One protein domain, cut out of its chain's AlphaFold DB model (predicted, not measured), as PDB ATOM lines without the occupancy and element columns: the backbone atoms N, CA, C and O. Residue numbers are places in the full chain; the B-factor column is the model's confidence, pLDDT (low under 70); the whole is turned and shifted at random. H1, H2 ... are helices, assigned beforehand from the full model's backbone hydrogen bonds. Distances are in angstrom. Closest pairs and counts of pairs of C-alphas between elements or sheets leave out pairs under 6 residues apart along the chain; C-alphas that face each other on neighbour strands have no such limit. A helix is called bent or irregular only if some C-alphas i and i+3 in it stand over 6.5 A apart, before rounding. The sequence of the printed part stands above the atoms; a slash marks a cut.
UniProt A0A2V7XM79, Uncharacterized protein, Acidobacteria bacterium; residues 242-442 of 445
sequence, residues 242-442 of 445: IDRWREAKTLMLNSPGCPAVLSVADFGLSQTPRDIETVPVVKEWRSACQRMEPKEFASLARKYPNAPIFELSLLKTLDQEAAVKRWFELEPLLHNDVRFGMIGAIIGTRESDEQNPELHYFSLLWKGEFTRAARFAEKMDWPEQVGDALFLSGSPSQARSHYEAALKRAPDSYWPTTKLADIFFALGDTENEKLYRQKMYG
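What this domain is: This is residues 242 to 442 of the 445 residues of an uncharacterized protein of Acidobacteria bacterium (UniProt A0A2V7XM79). The model is a horseshoe of helices: H3 to H7 make one arm and its turn, H8 to H13 the other arm, and H1 lies in the space between them. Each arm is a row of helical hairpins, and the rows meet where H7 and H8 cross. Short H2 packs on H5, and residues 268 to 279 loop from H2 to H3. The 201 printed residues include thirteen named helices, H1 to H13 in chain order, and no named strand; the class is all helix. The whole is compact, with a radius of gyration of the C-alphas of 18.8 A and spans of 50 by 44 by 29 A.

Where its parts are: The longest helix by residues is H6, residues 320 to 334, 18.8 A from first to last C-alpha; it is irregular, with C-alphas 329 and 332 7.3 A apart. Before it come H1, residues 242 to 254, 17.8 A, beginning at C-alpha 242 (203.803, 335.923, 285.123); H2, 264 to 267; H3, 280 to 291, 17.2 A; H4, 294 to 303; and H5, 308 to 317. After it come H7, 338 to 346; H8, 357 to 367; H9, 370 to 379; H10, 383 to 392; H11, 396 to 409, 20.0 A; H12, 414 to 427, 20.2 A; and H13, 430 to 441, ending at C-alpha 441 (216.950, 321.242, 276.700).

How they stand to each other: H6 touches H5, the hub, opposite ways at a shallow tilt of 13 degrees, closest at the C-alphas of Leu 315 and Ala 323, 5.2 A. H5 also touches H2, H4 and H7; its closest C-alphas to H4 are Phe 310 and Ala 301, 5.0 A. H3 and H4 only just touch, with 3 pairs of C-alphas within 8 A and residues 285 to 288 of H3 alone. H7 touches H8, about perpendicular at 83 degrees, closest at the C-alphas of Ala 345 and Ser 363, 4.4 A. H8 to H12 form an up and down bundle, each helix running against the one before; the closest C-alphas of H10 and H11 are Gly 387 and Ala 399, 4.2 A. H12 and H13 form a hairpin, closest at the C-alphas of Ala 421 and Glu 433, 4.5 A. H1 and H7 are near each other. O i to N i+4 pairs are all within hydrogen-bond range in H1, H4, H7, H8, H9, H10 and H12; the counts are 7 of 8 in H3, 4 of 6 in H5, 8 of 11 in H6, 8 of 10 in H11 and 7 of 8 in H13, and H2 is too short for such a pair.

The domain as a whole: The C-alphas farthest apart are Lys 295 and Glu 431, 54.1 A. The printed part has no cut; the link H2 to H3 is long. Mean pLDDT of the printed part is 75.4, with 64 residues under 70, among them 242 to 257 and 330 to 355.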
ATOM      1  N   ILE A 242     204.810 334.868 285.006       46.62
ATOM      2  CA  ILE A 242     203.803 335.923 285.123       46.62
ATOM      3  C   ILE A 242     202.369 335.435 284.889       46.62
ATOM      4  O   ILE A 242     201.470 335.844 285.619       46.62
ATOM      5  N   ASP A 243     202.150 334.565 283.910       47.19
ATOM      6  CA  ASP A 243     200.825 334.028 283.610       47.19
ATOM      7  C   ASP A 243     200.348 333.179 284.797       47.19
ATOM      8  O   ASP A 243     199.266 333.414 285.333       47.19
ATOM      9  N   ARG A 244     201.230 332.318 285.329       49.47
ATOM     10  CA  ARG A 244     200.978 331.520 286.546       49.47
ATOM     11  C   ARG A 244     200.703 332.394 287.765       49.47
ATOM     12  O   ARG A 244     199.781 332.134 288.529       49.47
ATOM     13  N   TRP A 245     201.503 333.440 287.950       50.59
ATOM     14  CA  TRP A 245     201.382 334.378 289.060       50.59
ATOM     15  C   TRP A 245     200.060 335.144 289.014       50.59
ATOM     16  O   TRP A 245     199.375 335.258 290.028       50.59
ATOM     17  N   ARG A 246     199.669 335.644 287.834       53.50
ATOM     18  CA  ARG A 246     198.408 336.371 287.626       53.50
ATOM     19  C   ARG A 246     197.197 335.470 287.816       53.50
ATOM     20  O   ARG A 246     196.238 335.893 288.459       53.50
ATOM     21  N   GLU A 247     197.238 334.248 287.301       51.94
ATOM     22  CA  GLU A 247     196.168 333.263 287.473       51.94
ATOM     23  C   GLU A 247     196.014 332.865 288.933       51.94
ATOM     24  O   GLU A 247     194.920 332.947 289.482       51.94
ATOM     25  N   ALA A 248     197.116 332.525 289.600       52.62
ATOM     26  CA  ALA A 248     197.088 332.122 290.994       52.62
ATOM     27  C   ALA A 248     196.664 333.289 291.914       52.62
ATOM     28  O   ALA A 248     195.896 333.087 292.855       52.62
ATOM     29  N   LYS A 249     197.058 334.530 291.591       55.00
ATOM     30  CA  LYS A 249     196.528 335.753 292.218       55.00
ATOM     31  C   LYS A 249     195.032 335.914 291.997       55.00
ATOM     32  O   LYS A 249     194.306 336.148 292.957       55.00
ATOM     33  N   THR A 250     194.560 335.751 290.767       53.88
ATOM     34  CA  THR A 250     193.132 335.843 290.432       53.88
ATOM     35  C   THR A 250     192.323 334.788 291.184       53.88
ATOM     36  O   THR A 250     191.319 335.112 291.810       53.88
ATOM     37  N   LEU A 251     192.796 333.541 291.204       51.69
ATOM     38  CA  LEU A 251     192.141 332.427 291.879       51.69
ATOM     39  C   LEU A 251     192.074 332.639 293.399       51.69
ATOM     40  O   LEU A 251     191.026 332.432 293.998       51.69
ATOM     41  N   MET A 252     193.161 333.095 294.026       53.84
ATOM     42  CA  MET A 252     193.187 333.338 295.473       53.84
ATOM     43  C   MET A 252     192.411 334.586 295.899       53.84
ATOM     44  O   MET A 252     191.869 334.599 297.002       53.84
ATOM     45  N   LEU A 253     192.346 335.622 295.055       54.38
ATOM     46  CA  LEU A 253     191.534 336.816 295.315       54.38
ATOM     47  C   LEU A 253     190.036 336.543 295.127       54.38
ATOM     48  O   LEU A 253     189.226 337.064 295.888       54.38
ATOM     49  N   ASN A 254     189.672 335.715 294.145       47.06
ATOM     50  CA  ASN A 254     188.273 335.394 293.846       47.06
ATOM     51  C   ASN A 254     187.719 334.256 294.719       47.06
ATOM     52  O   ASN A 254     186.512 334.198 294.945       47.06
ATOM     53  N   SER A 255     188.590 333.390 295.244       52.31
ATOM     54  CA  SER A 255     188.239 332.284 296.137       52.31
ATOM     55  C   SER A 255     189.085 332.352 297.414       52.31
ATOM     56  O   SER A 255     190.081 331.635 297.529       52.31
ATOM     57  N   PRO A 256     188.701 333.165 298.417       53.59
ATOM     58  CA  PRO A 256     189.447 333.315 299.675       53.59
ATOM     59  C   PRO A 256     189.525 332.041 300.552       53.59
ATOM     60  O   PRO A 256     190.023 332.102 301.673       53.59
ATOM     61  N   GLY A 257     189.072 330.883 300.058       68.69
ATOM     62  CA  GLY A 257     189.173 329.584 300.723       68.69
ATOM     63  C   GLY A 257     190.555 328.923 300.613       68.69
ATOM     64  O   GLY A 257     191.598 329.578 300.502       68.69
ATOM     65  N   CYS A 258     190.565 327.593 300.678       72.38
ATOM     66  CA  CYS A 258     191.784 326.789 300.698       72.38
ATOM     67  C   CYS A 258     192.752 327.027 299.522       72.38
ATOM     68  O   CYS A 258     192.334 327.479 298.455       72.38
ATOM     69  N   PRO A 259     194.056 326.727 299.699       72.62
ATOM     70  CA  PRO A 259     195.040 326.789 298.621       72.62
ATOM     71  C   PRO A 259     194.616 325.941 297.416       72.62
ATOM     72  O   PRO A 259     193.995 324.894 297.572       72.62
ATOM     73  N   ALA A 260     194.973 326.371 296.209       68.31
ATOM     74  CA  ALA A 260     194.690 325.593 295.009       68.31
ATOM     75  C   ALA A 260     195.460 324.265 295.021       68.31
ATOM     76  O   ALA A 260     196.659 324.244 295.321       68.31
ATOM     77  N   VAL A 261     194.784 323.184 294.633       74.12
ATOM     78  CA  VAL A 261     195.423 321.906 294.300       74.12
ATOM     79  C   VAL A 261     195.984 322.018 292.885       74.12
ATOM     80  O   VAL A 261     195.233 322.194 291.931       74.12
ATOM     81  N   LEU A 262     197.300 321.913 292.748       58.28
ATOM     82  CA  LEU A 262     198.024 321.934 291.478       58.28
ATOM     83  C   LEU A 262     198.279 320.512 290.963       58.28
ATOM     84  O   LEU A 262     198.224 320.251 289.758       58.28
ATOM     85  N   SER A 263     198.541 319.571 291.873       66.25
ATOM     86  CA  SER A 263     198.838 318.183 291.523       66.25
ATOM     87  C   SER A 263     198.522 317.206 292.656       66.25
ATOM     88  O   SER A 263     198.310 317.589 293.800       66.25
ATOM     89  N   VAL A 264     198.558 315.911 292.351       73.88
ATOM     90  CA  VAL A 264     198.414 314.835 293.347       73.88
ATOM     91  C   VAL A 264     199.591 314.782 294.330       73.88
ATOM     92  O   VAL A 264     199.419 314.345 295.468       73.88
ATOM     93  N   ALA A 265     200.760 315.305 293.936       74.25
ATOM     94  CA  ALA A 265     201.919 315.435 294.814       74.25
ATOM     95  C   ALA A 265     201.664 316.414 295.969       74.25
ATOM     96  O   ALA A 265     202.286 316.293 297.020       74.25
ATOM     97  N   ASP A 266     200.679 317.306 295.835       73.00
ATOM     98  CA  ASP A 266     200.254 318.200 296.917       73.00
ATOM     99  C   ASP A 266     199.695 317.438 298.121       73.00
ATOM    100  O   ASP A 266     199.733 317.923 299.252       73.00
ATOM    101  N   PHE A 267     199.214 316.221 297.872       83.25
ATOM    102  CA  PHE A 267     198.735 315.277 298.870       83.25
ATOM    103  C   PHE A 267     199.782 314.211 299.228       83.25
ATOM    104  O   PHE A 267     199.452 313.212 299.868       83.25
ATOM    105  N   GLY A 268     201.040 314.397 298.812       81.38
ATOM    106  CA  GLY A 268     202.132 313.451 299.039       81.38
ATOM    107  C   GLY A 268     202.026 312.175 298.209       81.38
ATOM    108  O   GLY A 268     202.593 311.148 298.582       81.38
ATOM    109  N   LEU A 269     201.278 312.213 297.102       80.25
ATOM    110  CA  LEU A 269     201.065 311.064 296.229       80.25
ATOM    111  C   LEU A 269     202.019 311.128 295.036       80.25
ATOM    112  O   LEU A 269     202.097 312.135 294.339       80.25
ATOM    113  N   SER A 270     202.720 310.026 294.777       66.62
ATOM    114  CA  SER A 270     203.613 309.882 293.620       66.62
ATOM    115  C   SER A 270     202.897 309.387 292.360       66.62
ATOM    116  O   SER A 270     203.428 309.510 291.260       66.62
ATOM    117  N   GLN A 271     201.694 308.828 292.504       69.31
ATOM    118  CA  GLN A 271     200.881 308.327 291.399       69.31
ATOM    119  C   GLN A 271     199.630 309.179 291.232       69.31
ATOM    120  O   GLN A 271     199.057 309.655 292.210       69.31
ATOM    121  N   THR A 272     199.199 309.337 289.982       65.69
ATOM    122  CA  THR A 272     197.972 310.063 289.643       65.69
ATOM    123  C   THR A 272     196.803 309.073 289.664       65.69
ATOM    124  O   THR A 272     196.715 308.249 288.752       65.69
ATOM    125  N   PRO A 273     195.941 309.066 290.699       70.69
ATOM    126  CA  PRO A 273     194.739 308.238 290.709       70.69
ATOM    127  C   PRO A 273     193.812 308.617 289.550       70.69
ATOM    128  O   PRO A 273     193.808 309.764 289.110       70.69
ATOM    129  N   ARG A 274     192.999 307.655 289.087       59.34
ATOM    130  CA  ARG A 274     192.006 307.876 288.016       59.34
ATOM    131  C   ARG A 274     191.027 309.004 288.347       59.34
ATOM    132  O   ARG A 274     190.637 309.740 287.454       59.34
ATOM    133  N   ASP A 275     190.665 309.136 289.621       72.81
ATOM    134  CA  ASP A 275     189.856 310.239 290.126       72.81
ATOM    135  C   ASP A 275     190.414 310.721 291.470       72.81
ATOM    136  O   ASP A 275     190.334 310.023 292.488       72.81
ATOM    137  N   ILE A 276     190.987 311.926 291.467       72.12
ATOM    138  CA  ILE A 276     191.562 312.569 292.650       72.12
ATOM    139  C   ILE A 276     190.511 312.803 293.746       72.12
ATOM    140  O   ILE A 276     190.839 312.746 294.929       72.12
ATOM    141  N   GLU A 277     189.236 312.967 293.385       78.56
ATOM    142  CA  GLU A 277     188.142 313.218 294.327       78.56
ATOM    143  C   GLU A 277     187.765 311.985 295.144       78.56
ATOM    144  O   GLU A 277     187.211 312.086 296.242       78.56
ATOM    145  N   THR A 278     188.092 310.794 294.646       81.50
ATOM    146  CA  THR A 278     187.850 309.546 295.381       81.50
ATOM    147  C   THR A 278     188.884 309.293 296.470       81.50
ATOM    148  O   THR A 278     188.621 308.514 297.391       81.50
ATOM    149  N   VAL A 279     190.026 309.978 296.408       86.00
ATOM    150  CA  VAL A 279     191.162 309.744 297.291       86.00
ATOM    151  C   VAL A 279     190.830 310.203 298.718       86.00
ATOM    152  O   VAL A 279     190.475 311.366 298.922       86.00
ATOM    153  N   PRO A 280     191.006 309.345 299.741       90.94
ATOM    154  CA  PRO A 280     190.662 309.687 301.122       90.94
ATOM    155  C   PRO A 280     191.312 310.980 301.631       90.94
ATOM    156  O   PRO A 280     190.620 311.824 302.192       90.94
ATOM    157  N   VAL A 281     192.610 311.184 301.368       89.50
ATOM    158  CA  VAL A 281     193.336 312.389 301.816       89.50
ATOM    159  C   VAL A 281     192.789 313.677 301.179       89.50
ATOM    160  O   VAL A 281     192.743 314.718 301.831       89.50
ATOM    161  N   VAL A 282     192.273 313.599 299.950       86.38
ATOM    162  CA  VAL A 282     191.655 314.730 299.238       86.38
ATOM    163  C   VAL A 282     190.280 315.051 299.822       86.38
ATOM    164  O   VAL A 282     189.957 316.219 300.040       86.38
ATOM    165  N   LYS A 283     189.484 314.026 300.158       88.12
ATOM    166  CA  LYS A 283     188.189 314.202 300.838       88.12
ATOM    167  C   LYS A 283     188.351 314.818 302.224       88.12
ATOM    168  O   LYS A 283     187.593 315.718 302.582       88.12
ATOM    169  N   GLU A 284     189.341 314.353 302.988       89.19
ATOM    170  CA  GLU A 284     189.679 314.915 304.299       89.19
ATOM    171  C   GLU A 284     190.078 316.388 304.175       89.19
ATOM    172  O   GLU A 284     189.537 317.230 304.890       89.19
ATOM    173  N   TRP A 285     190.935 316.720 303.203       90.00
ATOM    174  CA  TRP A 285     191.305 318.101 302.911       90.00
ATOM    175  C   TRP A 285     190.100 318.969 302.547       90.00
ATOM    176  O   TRP A 285     189.900 320.003 303.175       90.00
ATOM    177  N   ARG A 286     189.246 318.547 301.605       86.50
ATOM    178  CA  ARG A 286     188.046 319.312 301.216       86.50
ATOM    179  C   ARG A 286     187.100 319.545 302.391       86.50
ATOM    180  O   ARG A 286     186.564 320.641 302.540       86.50
ATOM    181  N   SER A 287     186.919 318.532 303.234       85.56
ATOM    182  CA  SER A 287     186.091 318.622 304.437       85.56
ATOM    183  C   SER A 287     186.659 319.647 305.426       85.56
ATOM    184  O   SER A 287     185.923 320.515 305.895       85.56
ATOM    185  N   ALA A 288     187.971 319.612 305.680       85.38
ATOM    186  CA  ALA A 288     188.652 320.599 306.516       85.38
ATOM    187  C   ALA A 288     188.604 322.010 305.898       85.38
ATOM    188  O   ALA A 288     188.357 322.992 306.594       85.38
ATOM    189  N   CYS A 289     188.738 322.115 304.576       82.88
ATOM    190  CA  CYS A 289     188.649 323.361 303.817       82.88
ATOM    191  C   CYS A 289     187.302 324.057 303.895       82.88
ATOM    192  O   CYS A 289     187.253 325.283 303.877       82.88
ATOM    193  N   GLN A 290     186.213 323.303 304.007       82.62
ATOM    194  CA  GLN A 290     184.892 323.890 304.220       82.62
ATOM    195  C   GLN A 290     184.765 324.538 305.604       82.62
ATOM    196  O   GLN A 290     183.976 325.465 305.768       82.62
ATOM    197  N   ARG A 291     185.525 324.053 306.593       81.62
ATOM    198  CA  ARG A 291     185.471 324.523 307.983       81.62
ATOM    199  C   ARG A 291     186.543 325.556 308.320       81.62
ATOM    200  O   ARG A 291     186.328 326.354 309.221       81.62
ATOM    201  N   MET A 292     187.664 325.559 307.596       77.69
ATOM    202  CA  MET A 292     188.806 326.457 307.813       77.69
ATOM    203  C   MET A 292     189.364 326.412 309.251       77.69
ATOM    204  O   MET A 292     189.824 327.421 309.777       77.69
ATOM    205  N   GLU A 293     189.351 325.237 309.894       82.31
ATOM    206  CA  GLU A 293     189.754 325.074 311.298       82.31
ATOM    207  C   GLU A 293     191.265 324.783 311.449       82.31
ATOM    208  O   GLU A 293     191.731 323.716 311.029       82.31
ATOM    209  N   PRO A 294     192.054 325.653 312.121       81.56
ATOM    210  CA  PRO A 294     193.508 325.486 312.228       81.56
ATOM    211  C   PRO A 294     193.929 324.167 312.876       81.56
ATOM    212  O   PRO A 294     194.880 323.513 312.448       81.56
ATOM    213  N   LYS A 295     193.206 323.739 313.917       85.81
ATOM    214  CA  LYS A 295     193.504 322.491 314.638       85.81
ATOM    215  C   LYS A 295     193.337 321.266 313.745       85.81
ATOM    216  O   LYS A 295     194.064 320.287 313.913       85.81
ATOM    217  N   GLU A 296     192.391 321.325 312.812       87.81
ATOM    218  CA  GLU A 296     192.134 320.251 311.863       87.81
ATOM    219  C   GLU A 296     193.263 320.166 310.833       87.81
ATOM    220  O   GLU A 296     193.838 319.091 310.664       87.81
ATOM    221  N   PHE A 297     193.691 321.293 310.254       86.94
ATOM    222  CA  PHE A 297     194.850 321.304 309.355       86.94
ATOM    223  C   PHE A 297     196.154 320.909 310.052       86.94
ATOM    224  O   PHE A 297     196.909 320.124 309.491       86.94
ATOM    225  N   ALA A 298     196.396 321.341 311.293       86.06
ATOM    226  CA  ALA A 298     197.553 320.887 312.076       86.06
ATOM    227  C   ALA A 298     197.513 319.378 312.386       86.06
ATOM    228  O   ALA A 298     198.549 318.729 312.545       86.06
ATOM    229  N   SER A 299     196.319 318.800 312.527       90.94
ATOM    230  CA  SER A 299     196.148 317.352 312.673       90.94
ATOM    231  C   SER A 299     196.458 316.633 311.359       90.94
ATOM    232  O   SER A 299     197.244 315.686 311.343       90.94
ATOM    233  N   LEU A 300     195.906 317.128 310.249       90.38
ATOM    234  CA  LEU A 300     196.104 316.561 308.918       90.38
ATOM    235  C   LEU A 300     197.554 316.678 308.445       90.38
ATOM    236  O   LEU A 300     198.087 315.707 307.928       90.38
ATOM    237  N   ALA A 301     198.227 317.797 308.700       86.62
ATOM    238  CA  ALA A 301     199.634 317.978 308.364       86.62
ATOM    239  C   ALA A 301     200.542 316.988 309.117       86.62
ATOM    240  O   ALA A 301     201.440 316.390 308.532       86.62
ATOM    241  N   ARG A 302     200.244 316.711 310.396       90.31
ATOM    242  CA  ARG A 302     200.935 315.655 311.161       90.31
ATOM    243  C   ARG A 302     200.630 314.254 310.639       90.31
ATOM    244  O   ARG A 302     201.511 313.399 310.648       90.31
ATOM    245  N   LYS A 303     199.388 314.007 310.211       92.06
ATOM    246  CA  LYS A 303     198.949 312.723 309.644       92.06
ATOM    247  C   LYS A 303     199.551 312.471 308.255       92.06
ATOM    248  O   LYS A 303     199.840 311.325 307.925       92.06
ATOM    249  N   TYR A 304     199.763 313.526 307.470       90.31
ATOM    250  CA  TYR A 304     200.254 313.485 306.094       90.31
ATOM    251  C   TYR A 304     201.478 314.405 305.917       90.31
ATOM    252  O   TYR A 304     201.391 315.421 305.230       90.31
ATOM    253  N   PRO A 305     202.642 314.051 306.489       84.44
ATOM    254  CA  PRO A 305     203.818 314.930 306.506       84.44
ATOM    255  C   PRO A 305     204.409 315.217 305.115       84.44
ATOM    256  O   PRO A 305     205.124 316.196 304.943       84.44
ATOM    257  N   ASN A 306     204.094 314.390 304.114       82.56
ATOM    258  CA  ASN A 306     204.546 314.574 302.731       82.56
ATOM    259  C   ASN A 306     203.540 315.351 301.863       82.56
ATOM    260  O   ASN A 306     203.749 315.468 300.661       82.56
ATOM    261  N   ALA A 307     202.430 315.820 302.437       86.62
ATOM    262  CA  ALA A 307     201.358 316.510 301.727       86.62
ATOM    263  C   ALA A 307     201.420 318.024 302.007       86.62
ATOM    264  O   ALA A 307     200.779 318.500 302.953       86.62
ATOM    265  N   PRO A 308     202.176 318.803 301.207       80.06
ATOM    266  CA  PRO A 308     202.408 320.224 301.472       80.06
ATOM    267  C   PRO A 308     201.117 321.055 301.516       80.06
ATOM    268  O   PRO A 308     201.075 322.091 302.180       80.06
ATOM    269  N   ILE A 309     200.029 320.592 300.886       82.12
ATOM    270  CA  ILE A 309     198.744 321.301 300.875       82.12
ATOM    271  C   ILE A 309     198.179 321.554 302.280       82.12
ATOM    272  O   ILE A 309     197.520 322.573 302.490       82.12
ATOM    273  N   PHE A 310     198.436 320.675 303.255       87.88
ATOM    274  CA  PHE A 310     197.911 320.840 304.615       87.88
ATOM    275  C   PHE A 310     198.645 321.922 305.397       87.88
ATOM    276  O   PHE A 310     197.998 322.713 306.078       87.88
ATOM    277  N   GLU A 311     199.966 322.004 305.257       83.56
ATOM    278  CA  GLU A 311     200.776 323.061 305.869       83.56
ATOM    279  C   GLU A 311     200.438 324.428 305.258       83.56
ATOM    280  O   GLU A 311     200.209 325.400 305.978       83.56
ATOM    281  N   LEU A 312     200.277 324.485 303.931       78.56
ATOM    282  CA  LEU A 312     199.818 325.688 303.230       78.56
ATOM    283  C   LEU A 312     198.407 326.111 303.681       78.56
ATOM    284  O   LEU A 312     198.122 327.300 303.824       78.56
ATOM    285  N   SER A 313     197.516 325.145 303.923       83.44
ATOM    286  CA  SER A 313     196.159 325.417 304.415       83.44
ATOM    287  C   SER A 313     196.178 325.907 305.863       83.44
ATOM    288  O   SER A 313     195.466 326.853 306.191       83.44
ATOM    289  N   LEU A 314     197.031 325.327 306.716       81.62
ATOM    290  CA  LEU A 314     197.195 325.746 308.106       81.62
ATOM    291  C   LEU A 314     197.660 327.201 308.197       81.62
ATOM    292  O   LEU A 314     197.058 327.979 308.937       81.62
ATOM    293  N   LEU A 315     198.669 327.587 307.414       76.50
ATOM    294  CA  LEU A 315     199.199 328.952 307.398       76.50
ATOM    295  C   LEU A 315     198.119 330.015 307.137       76.50
ATOM    296  O   LEU A 315     198.180 331.094 307.716       76.50
ATOM    297  N   LYS A 316     197.099 329.703 306.327       72.19
ATOM    298  CA  LYS A 316     195.963 330.607 306.069       72.19
ATOM    299  C   LYS A 316     195.007 330.784 307.252       72.19
ATOM    300  O   LYS A 316     194.235 331.738 307.263       72.19
ATOM    301  N   THR A 317     194.996 329.841 308.186       72.81
ATOM    302  CA  THR A 317     194.069 329.829 309.330       72.81
ATOM    303  C   THR A 317     194.682 330.392 310.608       72.81
ATOM    304  O   THR A 317     193.962 330.693 311.557       72.81
ATOM    305  N   LEU A 318     196.009 330.515 310.650       74.44
ATOM    306  CA  LEU A 318     196.726 331.078 311.784       74.44
ATOM    307  C   LEU A 318     196.586 332.604 311.803       74.44
ATOM    308  O   LEU A 318     196.465 333.246 310.758       74.44
ATOM    309  N   ASP A 319     196.630 333.187 313.002       75.69
ATOM    310  CA  ASP A 319     196.863 334.624 313.114       75.69
ATOM    311  C   ASP A 319     198.242 334.984 312.546       75.69
ATOM    312  O   ASP A 319     199.112 334.132 312.362       75.69
ATOM    313  N   GLN A 320     198.434 336.263 312.248       59.34
ATOM    314  CA  GLN A 320     199.622 336.746 311.558       59.34
ATOM    315  C   GLN A 320     200.936 336.352 312.254       59.34
ATOM    316  O   GLN A 320     201.885 335.959 311.580       59.34
ATOM    317  N   GLU A 321     201.006 336.433 313.583       68.50
ATOM    318  CA  GLU A 321     202.228 336.138 314.338       68.50
ATOM    319  C   GLU A 321     202.538 334.635 314.317       68.50
ATOM    320  O   GLU A 321     203.660 334.221 314.006       68.50
ATOM    321  N   ALA A 322     201.526 333.805 314.572       71.19
ATOM    322  CA  ALA A 322     201.645 332.354 314.520       71.19
ATOM    323  C   ALA A 322     201.952 331.853 313.102       71.19
ATOM    324  O   ALA A 322     202.746 330.924 312.931       71.19
ATOM    325  N   ALA A 323     201.364 332.484 312.086       66.88
ATOM    326  CA  ALA A 323     201.594 332.163 310.688       66.88
ATOM    327  C   ALA A 323     203.029 332.504 310.265       66.88
ATOM    328  O   ALA A 323     203.675 331.667 309.643       66.88
ATOM    329  N   VAL A 324     203.567 333.665 310.664       60.91
ATOM    330  CA  VAL A 324     204.971 334.049 310.409       60.91
ATOM    331  C   VAL A 324     205.949 333.110 311.118       60.91
ATOM    332  O   VAL A 324     206.941 332.686 310.531       60.91
ATOM    333  N   LYS A 325     205.677 332.719 312.366       72.31
ATOM    334  CA  LYS A 325     206.534 331.750 313.060       72.31
ATOM    335  C   LYS A 325     206.537 330.395 312.350       72.31
ATOM    336  O   LYS A 325     207.599 329.840 312.083       72.31
ATOM    337  N   ARG A 326     205.350 329.872 312.030       71.94
ATOM    338  CA  ARG A 326     205.200 328.584 311.337       71.94
ATOM    339  C   ARG A 326     205.790 328.629 309.928       71.94
ATOM    340  O   ARG A 326     206.327 327.637 309.453       71.94
ATOM    341  N   TRP A 327     205.722 329.785 309.284       65.50
ATOM    342  CA  TRP A 327     206.315 330.042 307.983       65.50
ATOM    343  C   TRP A 327     207.826 329.779 307.964       65.50
ATOM    344  O   TRP A 327     208.288 329.015 307.120       65.50
ATOM    345  N   PHE A 328     208.583 330.326 308.922       65.56
ATOM    346  CA  PHE A 328     210.035 330.107 309.002       65.56
ATOM    347  C   PHE A 328     210.417 328.632 309.188       65.56
ATOM    348  O   PHE A 328     211.472 328.200 308.733       65.56
ATOM    349  N   GLU A 329     209.560 327.837 309.831       72.25
ATOM    350  CA  GLU A 329     209.787 326.396 310.003       72.25
ATOM    351  C   GLU A 329     209.589 325.611 308.695       72.25
ATOM    352  O   GLU A 329     210.193 324.556 308.508       72.25
ATOM    353  N   LEU A 330     208.738 326.114 307.795       66.81
ATOM    354  CA  LEU A 330     208.337 325.433 306.562       66.81
ATOM    355  C   LEU A 330     209.123 325.884 305.328       66.81
ATOM    356  O   LEU A 330     209.189 325.137 304.353       66.81
ATOM    357  N   GLU A 331     209.726 327.073 305.358       61.53
ATOM    358  CA  GLU A 331     210.457 327.652 304.225       61.53
ATOM    359  C   GLU A 331     211.497 326.708 303.604       61.53
ATOM    360  O   GLU A 331     211.434 326.502 302.387       61.53
ATOM    361  N   PRO A 332     212.379 326.041 304.373       63.22
ATOM    362  CA  PRO A 332     213.363 325.132 303.788       63.22
ATOM    363  C   PRO A 332     212.734 323.942 303.049       63.22
ATOM    364  O   PRO A 332     213.355 323.360 302.163       63.22
ATOM    365  N   LEU A 333     211.501 323.571 303.411       56.75
ATOM    366  CA  LEU A 333     210.767 322.448 302.827       56.75
ATOM    367  C   LEU A 333     209.967 322.855 301.582       56.75
ATOM    368  O   LEU A 333     209.604 321.991 300.785       56.75
ATOM    369  N   LEU A 334     209.686 324.151 301.411       57.47
ATOM    370  CA  LEU A 334     208.759 324.683 300.406       57.47
ATOM    371  C   LEU A 334     209.394 325.724 299.465       57.47
ATOM    372  O   LEU A 334     208.683 326.344 298.679       57.47
ATOM    373  N   HIS A 335     210.726 325.856 299.483       45.00
ATOM    374  CA  HIS A 335     211.550 326.809 298.714       45.00
ATOM    375  C   HIS A 335     211.227 326.921 297.203       45.00
ATOM    376  O   HIS A 335     211.501 327.951 296.598       45.00
ATOM    377  N   ASN A 336     210.581 325.918 296.594       47.81
ATOM    378  CA  ASN A 336     210.211 325.911 295.171       47.81
ATOM    379  C   ASN A 336     208.693 325.906 294.893       47.81
ATOM    380  O   ASN A 336     208.283 325.801 293.734       47.81
ATOM    381  N   ASP A 337     207.839 325.995 295.916       54.41
ATOM    382  CA  ASP A 337     206.385 326.044 295.736       54.41
ATOM    383  C   ASP A 337     205.915 327.498 295.622       54.41
ATOM    384  O   ASP A 337     205.962 328.265 296.580       54.41
ATOM    385  N   VAL A 338     205.414 327.900 294.451       52.97
ATOM    386  CA  VAL A 338     204.938 329.275 294.225       52.97
ATOM    387  C   VAL A 338     203.849 329.689 295.222       52.97
ATOM    388  O   VAL A 338     203.824 330.842 295.649       52.97
ATOM    389  N   ARG A 339     202.997 328.752 295.670       62.22
ATOM    390  CA  ARG A 339     201.933 329.015 296.656       62.22
ATOM    391  C   ARG A 339     202.497 329.365 298.021       62.22
ATOM    392  O   ARG A 339     201.828 330.063 298.781       62.22
ATOM    393  N   PHE A 340     203.711 328.900 298.310       61.69
ATOM    394  CA  PHE A 340     204.439 329.267 299.506       61.69
ATOM    395  C   PHE A 340     204.645 330.781 299.505       61.69
ATOM    396  O   PHE A 340     203.988 331.468 300.283       61.69
ATOM    397  N   GLY A 341     205.410 331.342 298.559       55.47
ATOM    398  CA  GLY A 341     205.645 332.797 298.465       55.47
ATOM    399  C   GLY A 341     204.362 333.647 298.469       55.47
ATOM    400  O   GLY A 341     204.329 334.747 299.020       55.47
ATOM    401  N   MET A 342     203.270 333.102 297.928       60.75
ATOM    402  CA  MET A 342     201.948 333.735 297.905       60.75
ATOM    403  C   MET A 342     201.276 333.806 299.286       60.75
ATOM    404  O   MET A 342     200.657 334.817 299.616       60.75
ATOM    405  N   ILE A 343     201.388 332.761 300.109       61.44
ATOM    406  CA  ILE A 343     200.838 332.745 301.471       61.44
ATOM    407  C   ILE A 343     201.615 333.703 302.380       61.44
ATOM    408  O   ILE A 343     200.983 334.463 303.114       61.44
ATOM    409  N   GLY A 344     202.944 333.769 302.253       60.16
ATOM    410  CA  GLY A 344     203.764 334.761 302.961       60.16
ATOM    411  C   GLY A 344     203.354 336.207 302.644       60.16
ATOM    412  O   GLY A 344     203.277 337.052 303.536       60.16
ATOM    413  N   ALA A 345     202.984 336.486 301.390       57.25
ATOM    414  CA  ALA A 345     202.493 337.800 300.987       57.25
ATOM    415  C   ALA A 345     201.077 338.133 301.509       57.25
ATOM    416  O   ALA A 345     200.781 339.302 301.763       57.25
ATOM    417  N   ILE A 346     200.206 337.129 301.680       57.88
ATOM    418  CA  ILE A 346     198.835 337.283 302.211       57.88
ATOM    419  C   ILE A 346     198.825 337.461 303.729       57.88
ATOM    420  O   ILE A 346     198.069 338.289 304.231       57.88
ATOM    421  N   ILE A 347     199.682 336.731 304.451       59.59
ATOM    422  CA  ILE A 347     199.860 336.871 305.908       59.59
ATOM    423  C   ILE A 347     200.339 338.288 306.269       59.59
ATOM    424  O   ILE A 347     200.217 338.725 307.410       59.59
ATOM    425  N   GLY A 348     200.801 339.051 305.274       54.47
ATOM    426  CA  GLY A 348     201.005 340.478 305.401       54.47
ATOM    427  C   GLY A 348     202.156 340.760 306.341       54.47
ATOM    428  O   GLY A 348     201.958 341.417 307.357       54.47
ATOM    429  N   THR A 349     203.360 340.298 306.000       50.78
ATOM    430  CA  THR A 349     204.573 340.812 306.641       50.78
ATOM    431  C   THR A 349     204.492 342.343 306.646       50.78
ATOM    432  O   THR A 349     204.298 342.993 305.608       50.78
ATOM    433  N   ARG A 350     204.464 342.927 307.851       51.75
ATOM    434  CA  ARG A 350     204.450 344.383 308.019       51.75
ATOM    435  C   ARG A 350     205.705 344.946 307.353       51.75
ATOM    436  O   ARG A 350     206.694 344.248 307.161       51.75
ATOM    437  N   GLU A 351     205.698 346.248 307.080       48.84
ATOM    438  CA  GLU A 351     206.882 347.000 306.631       48.84
ATOM    439  C   GLU A 351     208.108 346.873 307.568       48.84
ATOM    440  O   GLU A 351     209.169 347.380 307.229       48.84
ATOM    441  N   SER A 352     208.000 346.192 308.718       46.12
ATOM    442  CA  SER A 352     209.081 346.004 309.689       46.12
ATOM    443  C   SER A 352     210.070 344.869 309.386       46.12
ATOM    444  O   SER A 352     211.055 344.754 310.109       46.12
ATOM    445  N   ASP A 353     209.868 344.052 308.350       51.50
ATOM    446  CA  ASP A 353     210.756 342.907 308.074       51.50
ATOM    447  C   ASP A 353     211.941 343.269 307.160       51.50
ATOM    448  O   ASP A 353     212.246 342.570 306.196       51.50
ATOM    449  N   GLU A 354     212.694 344.316 307.520       54.38
ATOM    450  CA  GLU A 354     214.079 344.489 307.034       54.38
ATOM    451  C   GLU A 354     214.975 343.282 307.401       54.38
ATOM    452  O   GLU A 354     216.066 343.131 306.859       54.38
ATOM    453  N   GLN A 355     214.515 342.399 308.297       61.78
ATOM    454  CA  GLN A 355     215.240 341.206 308.739       61.78
ATOM    455  C   GLN A 355     215.211 340.038 307.737       61.78
ATOM    456  O   GLN A 355     216.126 339.219 307.776       61.78
ATOM    457  N   ASN A 356     214.221 339.953 306.834       70.19
ATOM    458  CA  ASN A 356     214.227 338.968 305.744       70.19
ATOM    459  C   ASN A 356     213.932 339.652 304.395       70.19
ATOM    460  O   ASN A 356     212.769 339.798 303.997       70.19
ATOM    461  N   PRO A 357     214.984 340.076 303.675       77.00
ATOM    462  CA  PRO A 357     214.827 340.848 302.453       77.00
ATOM    463  C   PRO A 357     214.122 340.067 301.328       77.00
ATOM    464  O   PRO A 357     213.415 340.669 300.520       77.00
ATOM    465  N   GLU A 358     214.227 338.738 301.282       68.31
ATOM    466  CA  GLU A 358     213.590 337.932 300.229       68.31
ATOM    467  C   GLU A 358     212.063 337.933 300.372       68.31
ATOM    468  O   GLU A 358     211.336 338.183 299.406       68.31
ATOM    469  N   LEU A 359     211.559 337.760 301.596       63.31
ATOM    470  CA  LEU A 359     210.120 337.807 301.878       63.31
ATOM    471  C   LEU A 359     209.522 339.178 301.579       63.31
ATOM    472  O   LEU A 359     208.422 339.277 301.022       63.31
ATOM    473  N   HIS A 360     210.252 340.242 301.914       75.81
ATOM    474  CA  HIS A 360     209.833 341.599 301.590       75.81
ATOM    475  C   HIS A 360     209.698 341.794 300.073       75.81
ATOM    476  O   HIS A 360     208.676 342.297 299.598       75.81
ATOM    477  N   TYR A 361     210.684 341.326 299.303       77.94
ATOM    478  CA  TYR A 361     210.655 341.371 297.843       77.94
ATOM    479  C   TYR A 361     209.427 340.646 297.257       77.94
ATOM    480  O   TYR A 361     208.673 341.240 296.479       77.94
ATOM    481  N   PHE A 362     209.153 339.405 297.675       69.62
ATOM    482  CA  PHE A 362     207.997 338.644 297.181       69.62
ATOM    483  C   PHE A 362     206.649 339.267 297.575       69.62
ATOM    484  O   PHE A 362     205.713 339.286 296.769       69.62
ATOM    485  N   SER A 363     206.553 339.850 298.775       70.88
ATOM    486  CA  SER A 363     205.369 340.595 299.223       70.88
ATOM    487  C   SER A 363     205.054 341.775 298.293       70.88
ATOM    488  O   SER A 363     203.900 341.964 297.891       70.88
ATOM    489  N   LEU A 364     206.077 342.532 297.873       77.06
ATOM    490  CA  LEU A 364     205.923 343.640 296.921       77.06
ATOM    491  C   LEU A 364     205.450 343.156 295.544       77.06
ATOM    492  O   LEU A 364     204.512 343.732 294.983       77.06
ATOM    493  N   LEU A 365     206.036 342.075 295.013       71.38
ATOM    494  CA  LEU A 365     205.576 341.472 293.755       71.38
ATOM    495  C   LEU A 365     204.095 341.089 293.819       71.38
ATOM    496  O   LEU A 365     203.349 341.265 292.852       71.38
ATOM    497  N   TRP A 366     203.649 340.564 294.959       68.31
ATOM    498  CA  TRP A 366     202.297 340.027 295.100       68.31
ATOM    499  C   TRP A 366     201.253 341.131 295.156       68.31
ATOM    500  O   TRP A 366     200.229 341.080 294.461       68.31
ATOM    501  N   LYS A 367     201.564 342.200 295.891       71.69
ATOM    502  CA  LYS A 367     200.773 343.435 295.908       71.69
ATOM    503  C   LYS A 367     200.704 344.102 294.528       71.69
ATOM    504  O   LYS A 367     199.838 344.938 294.298       71.69
ATOM    505  N   GLY A 368     201.524 343.665 293.568       73.75
ATOM    506  CA  GLY A 368     201.637 344.267 292.240       73.75
ATOM    507  C   GLY A 368     202.494 345.530 292.253       73.75
ATOM    508  O   GLY A 368     202.483 346.299 291.297       73.75
ATOM    509  N   GLU A 369     203.252 345.753 293.327       84.94
ATOM    510  CA  GLU A 369     204.122 346.909 293.517       84.94
ATOM    511  C   GLU A 369     205.483 346.674 292.844       84.94
ATOM    512  O   GLU A 369     206.545 346.854 293.443       84.94
ATOM    513  N   PHE A 370     205.461 346.260 291.576       89.19
ATOM    514  CA  PHE A 370     206.640 345.793 290.841       89.19
ATOM    515  C   PHE A 370     207.773 346.824 290.804       89.19
ATOM    516  O   PHE A 370     208.939 346.474 290.949       89.19
ATOM    517  N   THR A 371     207.451 348.116 290.702       92.94
ATOM    518  CA  THR A 371     208.455 349.188 290.759       92.94
ATOM    519  C   THR A 371     209.144 349.271 292.123       92.94
ATOM    520  O   THR A 371     210.348 349.522 292.181       92.94
ATOM    521  N   ARG A 372     208.415 349.067 293.231       91.19
ATOM    522  CA  ARG A 372     209.020 349.019 294.572       91.19
ATOM    523  C   ARG A 372     209.862 347.756 294.727       91.19
ATOM    524  O   ARG A 372     210.970 347.863 295.239       91.19
ATOM    525  N   ALA A 373     209.382 346.613 294.231       87.81
ATOM    526  CA  ALA A 373     210.120 345.350 294.254       87.81
ATOM    527  C   ALA A 373     211.451 345.446 293.489       87.81
ATOM    528  O   ALA A 373     212.488 345.073 294.026       87.81
ATOM    529  N   ALA A 374     211.442 346.027 292.284       94.94
ATOM    530  CA  ALA A 374     212.645 346.226 291.476       94.94
ATOM    531  C   ALA A 374     213.673 347.118 292.190       94.94
ATOM    532  O   ALA A 374     214.824 346.729 292.339       94.94
ATOM    533  N   ARG A 375     213.250 348.280 292.714       95.69
ATOM    534  CA  ARG A 375     214.139 349.179 293.476       95.69
ATOM    535  C   ARG A 375     214.685 348.528 294.741       95.69
ATOM    536  O   ARG A 375     215.799 348.825 295.156       95.69
ATOM    537  N   PHE A 376     213.878 347.698 295.393       93.19
ATOM    538  CA  PHE A 376     214.307 346.957 296.567       93.19
ATOM    539  C   PHE A 376     215.384 345.925 296.200       93.19
ATOM    540  O   PHE A 376     216.463 345.957 296.781       93.19
ATOM    541  N   ALA A 377     215.142 345.090 295.186       93.12
ATOM    542  CA  ALA A 377     216.117 344.116 294.694       93.12
ATOM    543  C   ALA A 377     217.413 344.777 294.191       93.12
ATOM    544  O   ALA A 377     218.501 344.247 294.399       93.12
ATOM    545  N   GLU A 378     217.323 345.968 293.594       95.94
ATOM    546  CA  GLU A 378     218.488 346.745 293.159       95.94
ATOM    547  C   GLU A 378     219.363 347.173 294.347       95.94
ATOM    548  O   GLU A 378     220.581 347.021 294.296       95.94
ATOM    549  N   LYS A 379     218.756 347.619 295.457       95.62
ATOM    550  CA  LYS A 379     219.487 347.931 296.701       95.62
ATOM    551  C   LYS A 379     220.180 346.709 297.305       95.62
ATOM    552  O   LYS A 379     221.212 346.870 297.950       95.62
ATOM    553  N   MET A 380     219.613 345.520 297.111       93.50
ATOM    554  CA  MET A 380     220.170 344.254 297.593       93.50
ATOM    555  C   MET A 380     221.232 343.659 296.652       93.50
ATOM    556  O   MET A 380     221.805 342.620 296.967       93.50
ATOM    557  N   ASP A 381     221.501 344.301 295.509       94.81
ATOM    558  CA  ASP A 381     222.347 343.782 294.427       94.81
ATOM    559  C   ASP A 381     221.899 342.398 293.913       94.81
ATOM    560  O   ASP A 381     222.699 341.485 293.685       94.81
ATOM    561  N   TRP A 382     220.585 342.243 293.725       92.69
ATOM    562  CA  TRP A 382     219.918 341.020 293.278       92.69
ATOM    563  C   TRP A 382     219.427 341.144 291.827       92.69
ATOM    564  O   TRP A 382     218.246 341.400 291.585       92.69
ATOM    565  N   PRO A 383     220.313 341.001 290.823       92.62
ATOM    566  CA  PRO A 383     219.971 341.282 289.431       92.62
ATOM    567  C   PRO A 383     218.866 340.366 288.895       92.62
ATOM    568  O   PRO A 383     218.014 340.824 288.144       92.62
ATOM    569  N   GLU A 384     218.819 339.099 289.303       86.50
ATOM    570  CA  GLU A 384     217.759 338.177 288.882       86.50
ATOM    571  C   GLU A 384     216.373 338.673 289.329       86.50
ATOM    572  O   GLU A 384     215.451 338.772 288.521       86.50
ATOM    573  N   GLN A 385     216.266 339.108 290.581       91.00
ATOM    574  CA  GLN A 385     215.052 339.643 291.183       91.00
ATOM    575  C   GLN A 385     214.683 341.016 290.589       91.00
ATOM    576  O   GLN A 385     213.512 341.299 290.349       91.00
ATOM    577  N   VAL A 386     215.649 341.874 290.246       95.00
ATOM    578  CA  VAL A 386     215.330 343.095 289.475       95.00
ATOM    579  C   VAL A 386     214.708 342.727 288.121       95.00
ATOM    580  O   VAL A 386     213.689 343.305 287.731       95.00
ATOM    581  N   GLY A 387     215.281 341.729 287.439       90.38
ATOM    582  CA  GLY A 387     214.754 341.173 286.194       90.38
ATOM    583  C   GLY A 387     213.319 340.667 286.342       90.38
ATOM    584  O   GLY A 387     212.453 341.071 285.565       90.38
ATOM    585  N   ASP A 388     213.045 339.864 287.371       83.38
ATOM    586  CA  ASP A 388     211.711 339.325 287.662       83.38
ATOM    587  C   ASP A 388     210.679 340.442 287.858       83.38
ATOM    588  O   ASP A 388     209.635 340.440 287.205       83.38
ATOM    589  N   ALA A 389     210.967 341.435 288.703       87.31
ATOM    590  CA  ALA A 389     210.050 342.543 288.957       87.31
ATOM    591  C   ALA A 389     209.753 343.368 287.691       87.31
ATOM    592  O   ALA A 389     208.596 343.699 287.413       87.31
ATOM    593  N   LEU A 390     210.779 343.678 286.893       90.81
ATOM    594  CA  LEU A 390     210.623 344.428 285.644       90.81
ATOM    595  C   LEU A 390     209.859 343.628 284.592       90.81
ATOM    596  O   LEU A 390     208.955 344.165 283.946       90.81
ATOM    597  N   PHE A 391     210.161 342.340 284.455       84.81
ATOM    598  CA  PHE A 391     209.437 341.460 283.549       84.81
ATOM    599  C   PHE A 391     207.966 341.371 283.957       84.81
ATOM    600  O   PHE A 391     207.076 341.543 283.121       84.81
ATOM    601  N   LEU A 392     207.703 341.231 285.262       78.69
ATOM    602  CA  LEU A 392     206.350 341.168 285.801       78.69
ATOM    603  C   LEU A 392     205.543 342.460 285.580       78.69
ATOM    604  O   LEU A 392     204.325 342.426 285.381       78.69
ATOM    605  N   SER A 393     206.226 343.606 285.564       86.31
ATOM    606  CA  SER A 393     205.625 344.907 285.256       86.31
ATOM    607  C   SER A 393     205.251 345.096 283.779       86.31
ATOM    608  O   SER A 393     204.664 346.117 283.430       86.31
ATOM    609  N   GLY A 394     205.581 344.134 282.906       83.06
ATOM    610  CA  GLY A 394     205.390 344.249 281.459       83.06
ATOM    611  C   GLY A 394     206.525 344.987 280.744       83.06
ATOM    612  O   GLY A 394     206.308 345.514 279.657       83.06
ATOM    613  N   SER A 395     207.728 345.017 281.332       90.81
ATOM    614  CA  SER A 395     208.904 345.716 280.788       90.81
ATOM    615  C   SER A 395     210.034 344.742 280.398       90.81
ATOM    616  O   SER A 395     211.124 344.803 280.975       90.81
ATOM    617  N   PRO A 396     209.825 343.827 279.425       87.12
ATOM    618  CA  PRO A 396     210.798 342.782 279.078       87.12
ATOM    619  C   PRO A 396     212.137 343.330 278.566       87.12
ATOM    620  O   PRO A 396     213.186 342.757 278.852       87.12
ATOM    621  N   SER A 397     212.124 344.474 277.875       93.38
ATOM    622  CA  SER A 397     213.342 345.138 277.399       93.38
ATOM    623  C   SER A 397     214.254 345.587 278.543       93.38
ATOM    624  O   SER A 397     215.468 345.446 278.442       93.38
ATOM    625  N   GLN A 398     213.676 346.080 279.642       94.25
ATOM    626  CA  GLN A 398     214.430 346.490 280.829       94.25
ATOM    627  C   GLN A 398     214.884 345.273 281.640       94.25
ATOM    628  O   GLN A 398     216.007 345.242 282.125       94.25
ATOM    629  N   ALA A 399     214.044 344.240 281.745       94.19
ATOM    630  CA  ALA A 399     214.377 343.016 282.470       94.19
ATOM    631  C   ALA A 399     215.593 342.276 281.879       94.19
ATOM    632  O   ALA A 399     216.388 341.694 282.620       94.19
ATOM    633  N   ARG A 400     215.762 342.332 280.550       96.31
ATOM    634  CA  ARG A 400     216.823 341.632 279.810       96.31
ATOM    635  C   ARG A 400     218.213 341.853 280.401       96.31
ATOM    636  O   ARG A 400     218.899 340.884 280.717       96.31
ATOM    637  N   SER A 401     218.627 343.112 280.561       96.44
ATOM    638  CA  SER A 401     219.983 343.444 281.017       96.44
ATOM    639  C   SER A 401     220.275 342.899 282.413       96.44
ATOM    640  O   SER A 401     221.414 342.544 282.717       96.44
ATOM    641  N   HIS A 402     219.247 342.792 283.254       97.25
ATOM    642  CA  HIS A 402     219.376 342.270 284.604       97.25
ATOM    643  C   HIS A 402     219.530 340.746 284.622       97.25
ATOM    644  O   HIS A 402     220.417 340.242 285.310       97.25
ATOM    645  N   TYR A 403     218.785 340.002 283.802       95.12
ATOM    646  CA  TYR A 403     219.021 338.560 283.673       95.12
ATOM    647  C   TYR A 403     220.352 338.236 282.987       95.12
ATOM    648  O   TYR A 403     221.026 337.290 283.390       95.12
ATOM    649  N   GLU A 404     220.788 339.030 282.004       96.31
ATOM    650  CA  GLU A 404     222.134 338.898 281.432       96.31
ATOM    651  C   GLU A 404     223.218 339.144 282.496       96.31
ATOM    652  O   GLU A 404     224.221 338.430 282.535       96.31
ATOM    653  N   ALA A 405     223.022 340.118 283.392       96.12
ATOM    654  CA  ALA A 405     223.922 340.358 284.519       96.12
ATOM    655  C   ALA A 405     223.911 339.200 285.533       96.12
ATOM    656  O   ALA A 405     224.977 338.792 285.993       96.12
ATOM    657  N   ALA A 406     222.741 338.633 285.842       91.88
ATOM    658  CA  ALA A 406     222.617 337.455 286.699       91.88
ATOM    659  C   ALA A 406     223.345 336.241 286.097       91.88
ATOM    660  O   ALA A 406     224.135 335.590 286.778       91.88
ATOM    661  N   LEU A 407     223.172 335.995 284.796       93.44
ATOM    662  CA  LEU A 407     223.831 334.894 284.097       93.44
ATOM    663  C   LEU A 407     225.350 335.097 283.987       93.44
ATOM    664  O   LEU A 407     226.103 334.135 284.048       93.44
ATOM    665  N   LYS A 408     225.843 336.339 283.894       95.81
ATOM    666  CA  LYS A 408     227.291 336.610 283.996       95.81
ATOM    667  C   LYS A 408     227.865 336.201 285.355       95.81
ATOM    668  O   LYS A 408     229.014 335.774 285.408       95.81
ATOM    669  N   ARG A 409     227.091 336.344 286.440       93.69
ATOM    670  CA  ARG A 409     227.496 335.922 287.794       93.69
ATOM    671  C   ARG A 409     227.404 334.406 287.974       93.69
ATOM    672  O   ARG A 409     228.261 333.831 288.635       93.69
ATOM    673  N   ALA A 410     226.396 333.773 287.377       87.75
ATOM    674  CA  ALA A 410     226.172 332.331 287.437       87.75
ATOM    675  C   ALA A 410     225.831 331.773 286.037       87.75
ATOM    676  O   ALA A 410     224.649 331.618 285.721       87.75
ATOM    677  N   PRO A 411     226.843 331.469 285.196       87.81
ATOM    678  CA  PRO A 411     226.646 331.074 283.792       87.81
ATOM    679  C   PRO A 411     225.790 329.826 283.579       87.81
ATOM    680  O   PRO A 411     225.114 329.722 282.557       87.81
ATOM    681  N   ASP A 412     225.786 328.922 284.557       78.31
ATOM    682  CA  ASP A 412     225.034 327.665 284.514       78.31
ATOM    683  C   ASP A 412     223.661 327.774 285.199       78.31
ATOM    684  O   ASP A 412     222.967 326.773 285.388       78.31
ATOM    685  N   SER A 413     223.246 328.982 285.605       70.06
ATOM    686  CA  SER A 413     221.968 329.169 286.288       70.06
ATOM    687  C   SER A 413     220.795 328.920 285.340       70.06
ATOM    688  O   SER A 413     220.603 329.601 284.324       70.06
ATOM    689  N   TYR A 414     219.969 327.942 285.705       69.25
ATOM    690  CA  TYR A 414     218.795 327.536 284.938       69.25
ATOM    691  C   TYR A 414     217.744 328.653 284.843       69.25
ATOM    692  O   TYR A 414     217.129 328.850 283.791       69.25
ATOM    693  N   TRP A 415     217.531 329.411 285.925       70.31
ATOM    694  CA  TRP A 415     216.424 330.363 286.000       70.31
ATOM    695  C   TRP A 415     216.616 331.597 285.100       70.31
ATOM    696  O   TRP A 415     215.775 331.789 284.218       70.31
ATOM    697  N   PRO A 416     217.721 332.371 285.177       79.62
ATOM    698  CA  PRO A 416     217.989 333.464 284.241       79.62
ATOM    699  C   PRO A 416     218.041 333.002 282.784       79.62
ATOM    700  O   PRO A 416     217.589 333.722 281.900       79.62
ATOM    701  N   THR A 417     218.535 331.784 282.522       77.38
ATOM    702  CA  THR A 417     218.541 331.193 281.172       77.38
ATOM    703  C   THR A 417     217.119 331.000 280.647       77.38
ATOM    704  O   THR A 417     216.820 331.398 279.520       77.38
ATOM    705  N   THR A 418     216.221 330.469 281.484       69.62
ATOM    706  CA  THR A 418     214.794 330.328 281.153       69.62
ATOM    707  C   THR A 418     214.149 331.690 280.901       69.62
ATOM    708  O   THR A 418     213.455 331.879 279.907       69.62
ATOM    709  N   LYS A 419     214.406 332.667 281.777       79.44
ATOM    710  CA  LYS A 419     213.813 334.007 281.680       79.44
ATOM    711  C   LYS A 419     214.289 334.794 280.476       79.44
ATOM    712  O   LYS A 419     213.506 335.534 279.892       79.44
ATOM    713  N   LEU A 420     215.541 334.617 280.074       87.75
ATOM    714  CA  LEU A 420     216.044 335.215 278.847       87.75
ATOM    715  C   LEU A 420     215.345 334.630 277.623       87.75
ATOM    716  O   LEU A 420     214.924 335.407 276.774       87.75
ATOM    717  N   ALA A 421     215.117 333.312 277.564       76.81
ATOM    718  CA  ALA A 421     214.303 332.723 276.496       76.81
ATOM    719  C   ALA A 421     212.890 333.339 276.447       76.81
ATOM    720  O   ALA A 421     212.428 333.741 275.381       76.81
ATOM    721  N   ASP A 422     212.242 333.490 277.606       74.81
ATOM    722  CA  ASP A 422     210.917 334.110 277.725       74.81
ATOM    723  C   ASP A 422     210.909 335.592 277.289       74.81
ATOM    724  O   ASP A 422     209.962 336.059 276.652       74.81
ATOM    725  N   ILE A 423     211.963 336.342 277.619       84.06
ATOM    726  CA  ILE A 423     212.132 337.741 277.212       84.06
ATOM    727  C   ILE A 423     212.353 337.856 275.712       84.06
ATOM    728  O   ILE A 423     211.729 338.706 275.083       84.06
ATOM    729  N   PHE A 424     213.225 337.032 275.135       84.44
ATOM    730  CA  PHE A 424     213.493 337.059 273.701       84.44
ATOM    731  C   PHE A 424     212.235 336.727 272.905       84.44
ATOM    732  O   PHE A 424     211.904 337.463 271.978       84.44
ATOM    733  N   PHE A 425     211.449 335.751 273.364       76.00
ATOM    734  CA  PHE A 425     210.112 335.507 272.835       76.00
ATOM    735  C   PHE A 425     209.219 336.757 272.921       76.00
ATOM    736  O   PHE A 425     208.649 337.188 271.920       76.00
ATOM    737  N   ALA A 426     209.124 337.387 274.100       72.00
ATOM    738  CA  ALA A 426     208.293 338.579 274.302       72.00
ATOM    739  C   ALA A 426     208.733 339.787 273.451       72.00
ATOM    740  O   ALA A 426     207.924 340.675 273.176       72.00
ATOM    741  N   LEU A 427     210.002 339.830 273.046       83.25
ATOM    742  CA  LEU A 427     210.577 340.851 272.172       83.25
ATOM    743  C   LEU A 427     210.547 340.462 270.682       83.25
ATOM    744  O   LEU A 427     210.919 341.287 269.850       83.25
ATOM    745  N   GLY A 428     210.107 339.246 270.337       77.44
ATOM    746  CA  GLY A 428     210.087 338.732 268.962       77.44
ATOM    747  C   GLY A 428     211.458 338.312 268.411       77.44
ATOM    748  O   GLY A 428     211.620 338.204 267.199       77.44
ATOM    749  N   ASP A 429     212.447 338.090 269.276       83.62
ATOM    750  CA  ASP A 429     213.808 337.668 268.927       83.62
ATOM    751  C   ASP A 429     213.913 336.132 268.952       83.62
ATOM    752  O   ASP A 429     214.325 335.511 269.935       83.62
ATOM    753  N   THR A 430     213.478 335.509 267.860       76.44
ATOM    754  CA  THR A 430     213.366 334.048 267.739       76.44
ATOM    755  C   THR A 430     214.722 333.337 267.723       76.44
ATOM    756  O   THR A 430     214.826 332.196 268.181       76.44
ATOM    757  N   GLU A 431     215.779 333.996 267.240       80.62
ATOM    758  CA  GLU A 431     217.133 333.434 267.209       80.62
ATOM    759  C   GLU A 431     217.692 333.258 268.622       80.62
ATOM    760  O   GLU A 431     218.134 332.162 268.992       80.62
ATOM    761  N   ASN A 432     217.633 334.312 269.443       83.31
ATOM    762  CA  ASN A 432     218.100 334.225 270.820       83.31
ATOM    763  C   ASN A 432     217.165 333.373 271.679       83.31
ATOM    764  O   ASN A 432     217.644 332.615 272.521       83.31
ATOM    765  N   GLU A 433     215.854 333.406 271.443       80.56
ATOM    766  CA  GLU A 433     214.943 332.467 272.095       80.56
ATOM    767  C   GLU A 433     215.398 331.013 271.877       80.56
ATOM    768  O   GLU A 433     215.618 330.284 272.851       80.56
ATOM    769  N   LYS A 434     215.596 330.599 270.614       73.31
ATOM    770  CA  LYS A 434     216.041 329.240 270.268       73.31
ATOM    771  C   LYS A 434     217.362 328.902 270.955       73.31
ATOM    772  O   LYS A 434     217.466 327.844 271.575       73.31
ATOM    773  N   LEU A 435     218.341 329.806 270.901       83.00
ATOM    774  CA  LEU A 435     219.645 329.622 271.538       83.00
ATOM    775  C   LEU A 435     219.515 329.330 273.041       83.00
ATOM    776  O   LEU A 435     220.120 328.386 273.551       83.00
ATOM    777  N   TYR A 436     218.730 330.131 273.762       79.12
ATOM    778  CA  TYR A 436     218.572 329.978 275.208       79.12
ATOM    779  C   TYR A 436     217.737 328.748 275.580       79.12
ATOM    780  O   TYR A 436     218.056 328.078 276.563       79.12
ATOM    781  N   ARG A 437     216.737 328.371 274.773       71.25
ATOM    782  CA  ARG A 437     216.010 327.103 274.955       71.25
ATOM    783  C   ARG A 437     216.916 325.890 274.746       71.25
ATOM    784  O   ARG A 437     216.888 324.966 275.557       71.25
ATOM    785  N   GLN A 438     217.768 325.914 273.722       73.00
ATOM    786  CA  GLN A 438     218.709 324.826 273.445       73.00
ATOM    787  C   GLN A 438     219.739 324.628 274.564       73.00
ATOM    788  O   GLN A 438     220.114 323.496 274.865       73.00
ATOM    789  N   LYS A 439     220.163 325.706 275.237       73.81
ATOM    790  CA  LYS A 439     221.039 325.601 276.417       73.81
ATOM    791  C   LYS A 439     220.413 324.795 277.557       73.81
ATOM    792  O   LYS A 439     221.139 324.152 278.303       73.81
ATOM    793  N   MET A 440     219.088 324.826 277.693       61.16
ATOM    794  CA  MET A 440     218.376 324.122 278.764       61.16
ATOM    795  C   MET A 440     217.999 322.692 278.388       61.16
ATOM    796  O   MET A 440     218.021 321.809 279.242       61.16
ATOM    797  N   TYR A 441     217.612 322.477 277.131       54.31
ATOM    798  CA  TYR A 441     216.950 321.242 276.700       54.31
ATOM    799  C   TYR A 441     217.769 320.412 275.705       54.31
ATOM    800  O   TYR A 441     217.341 319.330 275.315       54.31
ATOM    801  N   GLY A 442     218.957 320.882 275.318       60.59
ATOM    802  CA  GLY A 442     219.777 320.253 274.287       60.59
ATOM    803  C   GLY A 442     219.429 320.743 272.881       60.59
ATOM    804  O   GLY A 442     218.706 321.722 272.694       60.59
TER     805      GLY A 442